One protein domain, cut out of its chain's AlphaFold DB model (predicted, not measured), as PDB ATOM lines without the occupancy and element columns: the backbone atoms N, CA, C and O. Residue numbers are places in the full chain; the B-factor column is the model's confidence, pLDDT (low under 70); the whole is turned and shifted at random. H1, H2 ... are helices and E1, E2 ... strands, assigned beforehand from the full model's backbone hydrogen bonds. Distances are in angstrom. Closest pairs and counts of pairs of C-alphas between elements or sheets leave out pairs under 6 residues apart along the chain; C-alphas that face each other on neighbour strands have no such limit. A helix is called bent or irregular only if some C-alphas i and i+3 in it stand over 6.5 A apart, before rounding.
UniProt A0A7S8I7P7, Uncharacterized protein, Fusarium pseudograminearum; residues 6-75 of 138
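Overview. This is residues 6 to 75 of the 138 residues of an uncharacterized protein of Fusarium pseudograminearum (UniProt A0A7S8I7P7). A small hairpin of two short strands, E1 and E2, packs on the later half of one long helix, H3, and the helices H2 and H1 run back from the other end of H3 as a loose zigzag with few contacts. A long loop swings out between H3 and E1, and its residues 48 to 53 stick out. The printed part has 70 residues with three named helices and then two named strands, H1 H2 H3 E1 E2, mostly helix; the two strands form an antiparallel sheet in the order E1 - E2. It is only just loose, close to compact, with a radius of gyration of the C-alphas of 13.7 A, and it spans 38 by 27 by 21 A.

Arrangement. E1, residues 60 to 62, and E2, residues 69 to 71, are antiparallel neighbours and form a hairpin, with 138 degrees between their directions. N 61 and O 70 are 2.8 A apart and N 70 and O 61 are 2.9 A apart, both within hydrogen-bond range. H3, residues 29 to 45, comes closest to E1 at the C-alphas of His 38 and Val 62, 6.3 A apart. Its closest C-alphas to E2 are those of Ala 41 and Ala 69, 5.3 A apart. H2, residues 15 to 25, is close to but not clearly touching H3, at a steep tilt of 42 degrees, opposite ways; the closest C-alphas, of Leu 25 and Val 31, are 6.6 A apart. H1, residues 6 to 12, is close to but not clearly touching H2, at a steep tilt of 46 degrees, opposite ways; the closest C-alphas, of Val 10 and Leu 18, are 7.7 A apart. H1 is apart from H3, E1 and E2, and H2 is apart from both strands. In H2 and H3 every O i to N i+4 pair is within hydrogen-bond range, in H1 2 of 3.

Along the chain. E1 measures 7.1 A from first to last C-alpha, and E2 7.3 A, ending at C-alpha 71 at (134.098, 105.807, 145.979). H3 measures 24.5 A and begins at C-alpha 29 at (128.442, 120.486, 123.101). H2 measures 15.2 A. H1 measures 11.2 A and begins at C-alpha 6 at (120.041, 123.866, 146.161); it is neither bent nor irregular, but only just: C-alphas 6 and 9 are 6.4 A apart.

Size, cuts and confidence. The two C-alphas farthest apart, of Asp 27 and Gly 51, are 38.7 A apart. The printed part has no cut. The link from H3 to E1, residues 46 to 59, is long; the links H1 to H2 and H2 to H3 are tight, and E1 to E2 is short. Residues 11 to 17, of which 15 to 17 belong to H2, and residues 48 to 53 stand free. The mean pLDDT of the printed part is 78.5; residue 6, residues 47 to 59, residue 65 and residues 72 to 75 are under 70.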
ATOM      1  N   GLU A   6     120.187 123.960 147.619       60.06
ATOM      2  CA  GLU A   6     120.041 123.866 146.161       60.06
ATOM      3  C   GLU A   6     120.205 122.431 145.625       60.06
ATOM      4  O   GLU A   6     119.535 122.036 144.671       60.06
ATOM      5  N   ASN A   7     121.035 121.611 146.274       71.62
ATOM      6  CA  ASN A   7     121.309 120.236 145.857       71.62
ATOM      7  C   ASN A   7     120.285 119.231 146.415       71.62
ATOM      8  O   ASN A   7     120.187 118.108 145.919       71.62
ATOM      9  N   GLU A   8     119.483 119.621 147.411       78.19
ATOM     10  CA  GLU A   8     118.452 118.762 148.011       78.19
ATOM     11  C   GLU A   8     117.394 118.337 146.982       78.19
ATOM     12  O   GLU A   8     117.019 117.165 146.907       78.19
ATOM     13  N   MET A   9     116.971 119.265 146.116       81.38
ATOM     14  CA  MET A   9     115.988 118.980 145.068       81.38
ATOM     15  C   MET A   9     116.492 117.941 144.061       81.38
ATOM     16  O   MET A   9     115.710 117.116 143.593       81.38
ATOM     17  N   VAL A  10     117.791 117.952 143.749       84.75
ATOM     18  CA  VAL A  10     118.416 116.993 142.824       84.75
ATOM     19  C   VAL A  10     118.455 115.595 143.440       84.75
ATOM     20  O   VAL A  10     118.167 114.620 142.751       84.75
ATOM     21  N   HIS A  11     118.741 115.486 144.741       81.06
ATOM     22  CA  HIS A  11     118.748 114.201 145.450       81.06
ATOM     23  C   HIS A  11     117.360 113.564 145.584       81.06
ATOM     24  O   HIS A  11     117.251 112.339 145.596       81.06
ATOM     25  N   LEU A  12     116.305 114.375 145.693       87.88
ATOM     26  CA  LEU A  12     114.922 113.899 145.806       87.88
ATOM     27  C   LEU A  12     114.244 113.673 144.445       87.88
ATOM     28  O   LEU A  12     113.145 113.113 144.387       87.88
ATOM     29  N   ALA A  13     114.868 114.109 143.349       88.56
ATOM     30  CA  ALA A  13     114.295 114.005 142.018       88.56
ATOM     31  C   ALA A  13     114.259 112.545 141.515       88.56
ATOM     32  O   ALA A  13     115.247 111.816 141.626       88.56
ATOM     33  N   PRO A  14     113.156 112.101 140.882       93.38
ATOM     34  CA  PRO A  14     113.098 110.796 140.230       93.38
ATOM     35  C   PRO A  14     114.114 110.649 139.086       93.38
ATOM     36  O   PRO A  14     114.281 111.557 138.270       93.38
ATOM     37  N   GLU A  15     114.698 109.456 138.926       90.38
ATOM     38  CA  GLU A  15     115.733 109.184 137.908       90.38
ATOM     39  C   GLU A  15     115.316 109.536 136.473       90.38
ATOM     40  O   GLU A  15     116.133 109.985 135.669       90.38
ATOM     41  N   HIS A  16     114.041 109.339 136.122       92.56
ATOM     42  CA  HIS A  16     113.543 109.674 134.788       92.56
ATOM     43  C   HIS A  16     113.560 111.188 134.527       92.56
ATOM     44  O   HIS A  16     113.810 111.603 133.398       92.56
ATOM     45  N   GLN A  17     113.344 112.008 135.563       94.50
ATOM     46  CA  GLN A  17     113.435 113.466 135.466       94.50
ATOM     47  C   GLN A  17     114.895 113.897 135.345       94.50
ATOM     48  O   GLN A  17     115.220 114.672 134.450       94.50
ATOM     49  N   LEU A  18     115.789 113.321 136.157       93.12
ATOM     50  CA  LEU A  18     117.234 113.559 136.056       93.12
ATOM     51  C   LEU A  18     117.768 113.218 134.657       93.12
ATOM     52  O   LEU A  18     118.517 113.994 134.068       93.12
ATOM     53  N   ARG A  19     117.324 112.093 134.081       94.06
ATOM     54  CA  ARG A  19     117.685 111.684 132.717       94.06
ATOM     55  C   ARG A  19     117.186 112.674 131.666       94.06
ATOM     56  O   ARG A  19     117.934 112.995 130.750       94.06
ATOM     57  N   ALA A  20     115.948 113.152 131.788       95.06
ATOM     58  CA  ALA A  20     115.392 114.142 130.867       95.06
ATOM     59  C   ALA A  20     116.141 115.484 130.947       95.06
ATOM     60  O   ALA A  20     116.472 116.055 129.912       95.06
ATOM     61  N   ILE A  21     116.463 115.948 132.160       94.44
ATOM     62  CA  ILE A  21     117.233 117.178 132.393       94.44
ATOM     63  C   ILE A  21     118.639 117.048 131.799       94.44
ATOM     64  O   ILE A  21     119.067 117.927 131.057       94.44
ATOM     65  N   LEU A  22     119.339 115.939 132.059       93.44
ATOM     66  CA  LEU A  22     120.676 115.704 131.513       93.44
ATOM     67  C   LEU A  22     120.669 115.693 129.979       93.44
ATOM     68  O   LEU A  22     121.535 116.303 129.360       93.44
ATOM     69  N   LEU A  23     119.678 115.041 129.359       94.25
ATOM     70  CA  LEU A  23     119.527 115.036 127.901       94.25
ATOM     71  C   LEU A  23     119.277 116.439 127.335       94.25
ATOM     72  O   LEU A  23     119.805 116.746 126.272       94.25
ATOM     73  N   ALA A  24     118.519 117.284 128.039       95.81
ATOM     74  CA  ALA A  24     118.300 118.670 127.639       95.81
ATOM     75  C   ALA A  24     119.576 119.523 127.764       95.81
ATOM     76  O   ALA A  24     119.882 120.296 126.864       95.81
ATOM     77  N   LEU A  25     120.352 119.355 128.843       93.12
ATOM     78  CA  LEU A  25     121.628 120.062 129.036       93.12
ATOM     79  C   LEU A  25     122.692 119.660 128.002       93.12
ATOM     80  O   LEU A  25     123.540 120.472 127.641       93.12
ATOM     81  N   CYS A  26     122.633 118.426 127.499       94.19
ATOM     82  CA  CYS A  26     123.516 117.931 126.443       94.19
ATOM     83  C   CYS A  26     123.267 118.551 125.052       94.19
ATOM     84  O   CYS A  26     123.980 118.183 124.117       94.19
ATOM     85  N   ASP A  27     122.308 119.471 124.893       94.38
ATOM     86  CA  ASP A  27     122.220 120.321 123.695       94.38
ATOM     87  C   ASP A  27     123.478 121.207 123.550       94.38
ATOM     88  O   ASP A  27     123.969 121.445 122.445       94.38
ATOM     89  N   ASP A  28     124.094 121.595 124.676       95.44
ATOM     90  CA  ASP A  28     125.406 122.235 124.692       95.44
ATOM     91  C   ASP A  28     126.532 121.200 124.492       95.44
ATOM     92  O   ASP A  28     126.700 120.247 125.261       95.44
ATOM     93  N   SER A  29     127.357 121.409 123.462       91.62
ATOM     94  CA  SER A  29     128.442 120.486 123.101       91.62
ATOM     95  C   SER A  29     129.502 120.323 124.197       91.62
ATOM     96  O   SER A  29     130.062 119.234 124.347       91.62
ATOM     97  N   SER A  30     129.796 121.373 124.969       90.25
ATOM     98  CA  SER A  30     130.764 121.313 126.066       90.25
ATOM     99  C   SER A  30     130.214 120.500 127.239       90.25
ATOM    100  O   SER A  30     130.905 119.619 127.757       90.25
ATOM    101  N   VAL A  31     128.940 120.705 127.584       92.00
ATOM    102  CA  VAL A  31     128.251 119.957 128.643       92.00
ATOM    103  C   VAL A  31     128.095 118.492 128.250       92.00
ATOM    104  O   VAL A  31     128.403 117.609 129.047       92.00
ATOM    105  N   CYS A  32     127.724 118.215 126.998       92.12
ATOM    106  CA  CYS A  32     127.613 116.859 126.469       92.12
ATOM    107  C   CYS A  32     128.945 116.098 126.543       92.12
ATOM    108  O   CYS A  32     128.993 114.961 127.017       92.12
ATOM    109  N   LYS A  33     130.058 116.733 126.146       90.25
ATOM    110  CA  LYS A  33     131.400 116.136 126.258       90.25
ATOM    111  C   LYS A  33     131.752 115.806 127.710       90.25
ATOM    112  O   LYS A  33     132.194 114.688 127.974       90.25
ATOM    113  N   ARG A  34     131.515 116.738 128.639       87.88
ATOM    114  CA  ARG A  34     131.773 116.533 130.076       87.88
ATOM    115  C   ARG A  34     130.922 115.403 130.652       87.88
ATOM    116  O   ARG A  34     131.459 114.471 131.242       87.88
ATOM    117  N   ALA A  35     129.616 115.409 130.387       90.56
ATOM    118  CA  ALA A  35     128.700 114.360 130.829       90.56
ATOM    119  C   ALA A  35     129.107 112.969 130.309       90.56
ATOM    120  O   ALA A  35     129.077 111.987 131.053       90.56
ATOM    121  N   LEU A  36     129.537 112.875 129.046       90.62
ATOM    122  CA  LEU A  36     130.032 111.626 128.467       90.62
ATOM    123  C   LEU A  36     131.341 111.157 129.109       90.62
ATOM    124  O   LEU A  36     131.512 109.952 129.301       90.62
ATOM    125  N   ASN A  37     132.256 112.068 129.445       87.94
ATOM    126  CA  ASN A  37     133.484 111.725 130.162       87.94
ATOM    127  C   ASN A  37     133.171 111.168 131.554       87.94
ATOM    128  O   ASN A  37     133.634 110.075 131.881       87.94
ATOM    129  N   HIS A  38     132.295 111.834 132.312       89.12
ATOM    130  CA  HIS A  38     131.832 111.346 133.611       89.12
ATOM    131  C   HIS A  38     131.188 109.957 133.510       89.12
ATOM    132  O   HIS A  38     131.524 109.051 134.272       89.12
ATOM    133  N   TYR A  39     130.309 109.747 132.525       89.75
ATOM    134  CA  TYR A  39     129.684 108.443 132.301       89.75
ATOM    135  C   TYR A  39     130.711 107.345 131.992       89.75
ATOM    136  O   TYR A  39     130.596 106.227 132.496       89.75
ATOM    137  N   ARG A  40     131.733 107.644 131.180       88.25
ATOM    138  CA  ARG A  40     132.819 106.697 130.880       88.25
ATOM    139  C   ARG A  40     133.632 106.355 132.126       88.25
ATOM    140  O   ARG A  40     133.909 105.175 132.322       88.25
ATOM    141  N   ALA A  41     133.972 107.344 132.951       83.62
ATOM    142  CA  ALA A  41     134.708 107.138 134.196       83.62
ATOM    143  C   ALA A  41     133.929 106.227 135.160       83.62
ATOM    144  O   ALA A  41     134.464 105.222 135.626       83.62
ATOM    145  N   LEU A  42     132.636 106.505 135.363       84.69
ATOM    146  CA  LEU A  42     131.752 105.673 136.186       84.69
ATOM    147  C   LEU A  42     131.659 104.242 135.654       84.69
ATOM    148  O   LEU A  42     131.823 103.284 136.402       84.69
ATOM    149  N   LYS A  43     131.448 104.083 134.343       85.38
ATOM    150  CA  LYS A  43     131.335 102.765 133.713       85.38
ATOM    151  C   LYS A  43     132.635 101.957 133.792       85.38
ATOM    152  O   LYS A  43     132.582 100.733 133.881       85.38
ATOM    153  N   ALA A  44     133.788 102.619 133.717       81.44
ATOM    154  CA  ALA A  44     135.086 101.970 133.864       81.44
ATOM    155  C   ALA A  44     135.305 101.474 135.301       81.44
ATOM    156  O   ALA A  44     135.778 100.357 135.486       81.44
ATOM    157  N   ALA A  45     134.907 102.266 136.300       75.12
ATOM    158  CA  ALA A  45     134.994 101.891 137.708       75.12
ATOM    159  C   ALA A  45     133.989 100.791 138.106       75.12
ATOM    160  O   ALA A  45     134.299  99.951 138.950       75.12
ATOM    161  N   ASP A  46     132.816 100.750 137.468       75.44
ATOM    162  CA  ASP A  46     131.776  99.737 137.708       75.44
ATOM    163  C   ASP A  46     132.111  98.353 137.103       75.44
ATOM    164  O   ASP A  46     131.465  97.359 137.427       75.44
ATOM    165  N   ASN A  47     133.137  98.245 136.243       66.19
ATOM    166  CA  ASN A  47     133.543  96.978 135.623       66.19
ATOM    167  C   ASN A  47     134.818  96.396 136.281       66.19
ATOM    168  O   ASN A  47     135.938  96.766 135.909       66.19
ATOM    169  N   PRO A  48     134.698  95.467 137.250       56.28
ATOM    170  CA  PRO A  48     135.837  94.967 138.004       56.28
ATOM    171  C   PRO A  48     136.645  93.981 137.155       56.28
ATOM    172  O   PRO A  48     136.287  92.816 137.003       56.28
ATOM    173  N   THR A  49     137.798  94.422 136.655       54.06
ATOM    174  CA  THR A  49     138.782  93.509 136.038       54.06
ATOM    175  C   THR A  49     139.563  92.713 137.106       54.06
ATOM    176  O   THR A  49     140.311  91.792 136.796       54.06
ATOM    177  N   THR A  50     139.359  93.004 138.395       48.88
ATOM    178  CA  THR A  50     140.022  92.337 139.523       48.88
ATOM    179  C   THR A  50     138.990  91.903 140.558       48.88
ATOM    180  O   THR A  50     138.194  92.721 141.008       48.88
ATOM    181  N   GLY A  51     139.006  90.621 140.938       46.53
ATOM    182  CA  GLY A  51     138.034  89.958 141.818       46.53
ATOM    183  C   GLY A  51     138.019  90.410 143.286       46.53
ATOM    184  O   GLY A  51     138.032  89.568 144.184       46.53
ATOM    185  N   LEU A  52     137.972  91.717 143.549       50.06
ATOM    186  CA  LEU A  52     137.672  92.275 144.863       50.06
ATOM    187  C   LEU A  52     136.159  92.486 145.013       50.06
ATOM    188  O   LEU A  52     135.454  92.869 144.083       50.06
ATOM    189  N   LYS A  53     135.660  92.146 146.204       47.19
ATOM    190  CA  LYS A  53     134.240  92.068 146.565       47.19
ATOM    191  C   LYS A  53     133.451  93.313 146.142       47.19
ATOM    192  O   LYS A  53     133.792  94.423 146.531       47.19
ATOM    193  N   ARG A  54     132.344  93.050 145.437       56.34
ATOM    194  CA  ARG A  54     131.245  93.961 145.075       56.34
ATOM    195  C   ARG A  54     131.007  95.035 146.149       56.34
ATOM    196  O   ARG A  54     130.403  94.731 147.178       56.34
ATOM    197  N   LYS A  55     131.439  96.264 145.881       51.22
ATOM    198  CA  LYS A  55     130.866  97.470 146.489       51.22
ATOM    199  C   LYS A  55     129.833  98.007 145.512       51.22
ATOM    200  O   LYS A  55     130.026  97.913 144.303       51.22
ATOM    201  N   ALA A  56     128.675  98.382 146.033       50.47
ATOM    202  CA  ALA A  56     127.508  98.668 145.220       50.47
ATOM    203  C   ALA A  56     127.798  99.823 144.247       50.47
ATOM    204  O   ALA A  56     128.380 100.827 144.643       50.47
ATOM    205  N   CYS A  57     127.314  99.699 143.008       53.50
ATOM    206  CA  CYS A  57     127.293 100.748 141.977       53.50
ATOM    207  C   CYS A  57     126.802 102.120 142.503       53.50
ATOM    208  O   CYS A  57     127.108 103.153 141.914       53.50
ATOM    209  N   ASN A  58     126.063 102.144 143.620       57.81
ATOM    210  CA  ASN A  58     125.507 103.353 144.227       57.81
ATOM    211  C   ASN A  58     126.516 104.234 144.981       57.81
ATOM    212  O   ASN A  58     126.163 105.364 145.300       57.81
ATOM    213  N   ASP A  59     127.733 103.758 145.256       69.19
ATOM    214  CA  ASP A  59     128.742 104.536 145.995       69.19
ATOM    215  C   ASP A  59     129.807 105.168 145.081       69.19
ATOM    216  O   ASP A  59     130.839 105.627 145.572       69.19
ATOM    217  N   LEU A  60     129.584 105.172 143.761       74.94
ATOM    218  CA  LEU A  60     130.480 105.780 142.776       74.94
ATOM    219  C   LEU A  60     130.110 107.245 142.512       74.94
ATOM    220  O   LEU A  60     128.984 107.571 142.140       74.94
ATOM    221  N   PHE A  61     131.103 108.114 142.640       81.31
ATOM    222  CA  PHE A  61     131.033 109.553 142.406       81.31
ATOM    223  C   PHE A  61     132.035 109.946 141.320       81.31
ATOM    224  O   PHE A  61     132.936 109.175 141.002       81.31
ATOM    225  N   VAL A  62     131.896 111.149 140.756       80.50
ATOM    226  CA  VAL A  62     132.867 111.715 139.807       80.50
ATOM    227  C   VAL A  62     133.382 113.037 140.342       80.50
ATOM    228  O   VAL A  62     132.603 113.867 140.811       80.50
ATOM    229  N   CYS A  63     134.695 113.236 140.290       79.31
ATOM    230  CA  CYS A  63     135.311 114.488 140.689       79.31
ATOM    231  C   CYS A  63     135.066 115.553 139.618       79.31
ATOM    232  O   CYS A  63     135.361 115.341 138.448       79.31
ATOM    233  N   VAL A  64     134.569 116.723 140.018       76.75
ATOM    234  CA  VAL A  64     134.276 117.826 139.086       76.75
ATOM    235  C   VAL A  64     135.524 118.525 138.537       76.75
ATOM    236  O   VAL A  64     135.398 119.278 137.575       76.75
ATOM    237  N   GLN A  65     136.692 118.305 139.159       69.12
ATOM    238  CA  GLN A  65     137.964 118.934 138.779       69.12
ATOM    239  C   GLN A  65     138.791 118.052 137.840       69.12
ATOM    240  O   GLN A  65     139.269 118.526 136.815       69.12
ATOM    241  N   CYS A  66     138.968 116.768 138.171       73.69
ATOM    242  CA  CYS A  66     139.756 115.836 137.354       73.69
ATOM    243  C   CYS A  66     138.923 114.876 136.497       73.69
ATOM    244  O   CYS A  66     139.500 114.064 135.783       73.69
ATOM    245  N   ASP A  67     137.591 114.942 136.567       77.94
ATOM    246  CA  ASP A  67     136.656 114.061 135.852       77.94
ATOM    247  C   ASP A  67     136.819 112.549 136.154       77.94
ATOM    248  O   ASP A  67     136.197 111.715 135.488       77.94
ATOM    249  N   GLU A  68     137.604 112.170 137.174       75.56
ATOM    250  CA  GLU A  68     137.822 110.774 137.586       75.56
ATOM    251  C   GLU A  68     136.721 110.257 138.521       75.56
ATOM    252  O   GLU A  68     136.177 110.996 139.346       75.56
ATOM    253  N   ALA A  69     136.407 108.961 138.412       81.62
ATOM    254  CA  ALA A  69     135.441 108.297 139.280       81.62
ATOM    255  C   ALA A  69     136.096 107.766 140.566       81.62
ATOM    256  O   ALA A  69     137.195 107.216 140.522       81.62
ATOM    257  N   PHE A  70     135.407 107.892 141.700       77.00
ATOM    258  CA  PHE A  70     135.895 107.478 143.019       77.00
ATOM    259  C   PHE A  70     134.754 106.953 143.899       77.00
ATOM    260  O   PHE A  70     133.588 107.260 143.654       77.00
ATOM    261  N   THR A  71     135.073 106.179 144.939       76.38
ATOM    262  CA  THR A  71     134.098 105.807 145.979       76.38
ATOM    263  C   THR A  71     134.273 106.650 147.237       76.38
ATOM    264  O   THR A  71     135.342 107.204 147.468       76.38
ATOM    265  N   ASN A  72     133.258 106.737 148.099       67.69
ATOM    266  CA  ASN A  72     133.379 107.509 149.345       67.69
ATOM    267  C   ASN A  72     134.486 106.980 150.287       67.69
ATOM    268  O   ASN A  72     135.057 107.742 151.060       67.69
ATOM    269  N   GLU A  73     134.820 105.688 150.212       64.12
ATOM    270  CA  GLU A  73     135.970 105.121 150.934       64.12
ATOM    271  C   GLU A  73     137.304 105.520 150.299       64.12
ATOM    272  O   GLU A  73     138.276 105.778 151.007       64.12
ATOM    273  N   ASP A  74     137.330 105.613 148.967       60.62
ATOM    274  CA  ASP A  74     138.482 106.117 148.229       60.62
ATOM    275  C   ASP A  74     138.591 107.635 148.332       60.62
ATOM    276  O   ASP A  74     139.623 108.161 147.954       60.62
ATOM    277  N   ASN A  75     137.591 108.354 148.853       61.47
ATOM    278  CA  ASN A  75     137.596 109.806 149.034       61.47
ATOM    279  C   ASN A  75     138.358 110.224 150.304       61.47
ATOM    280  O   ASN A  75     137.830 110.856 151.222       61.47
TER     281      ASN A  75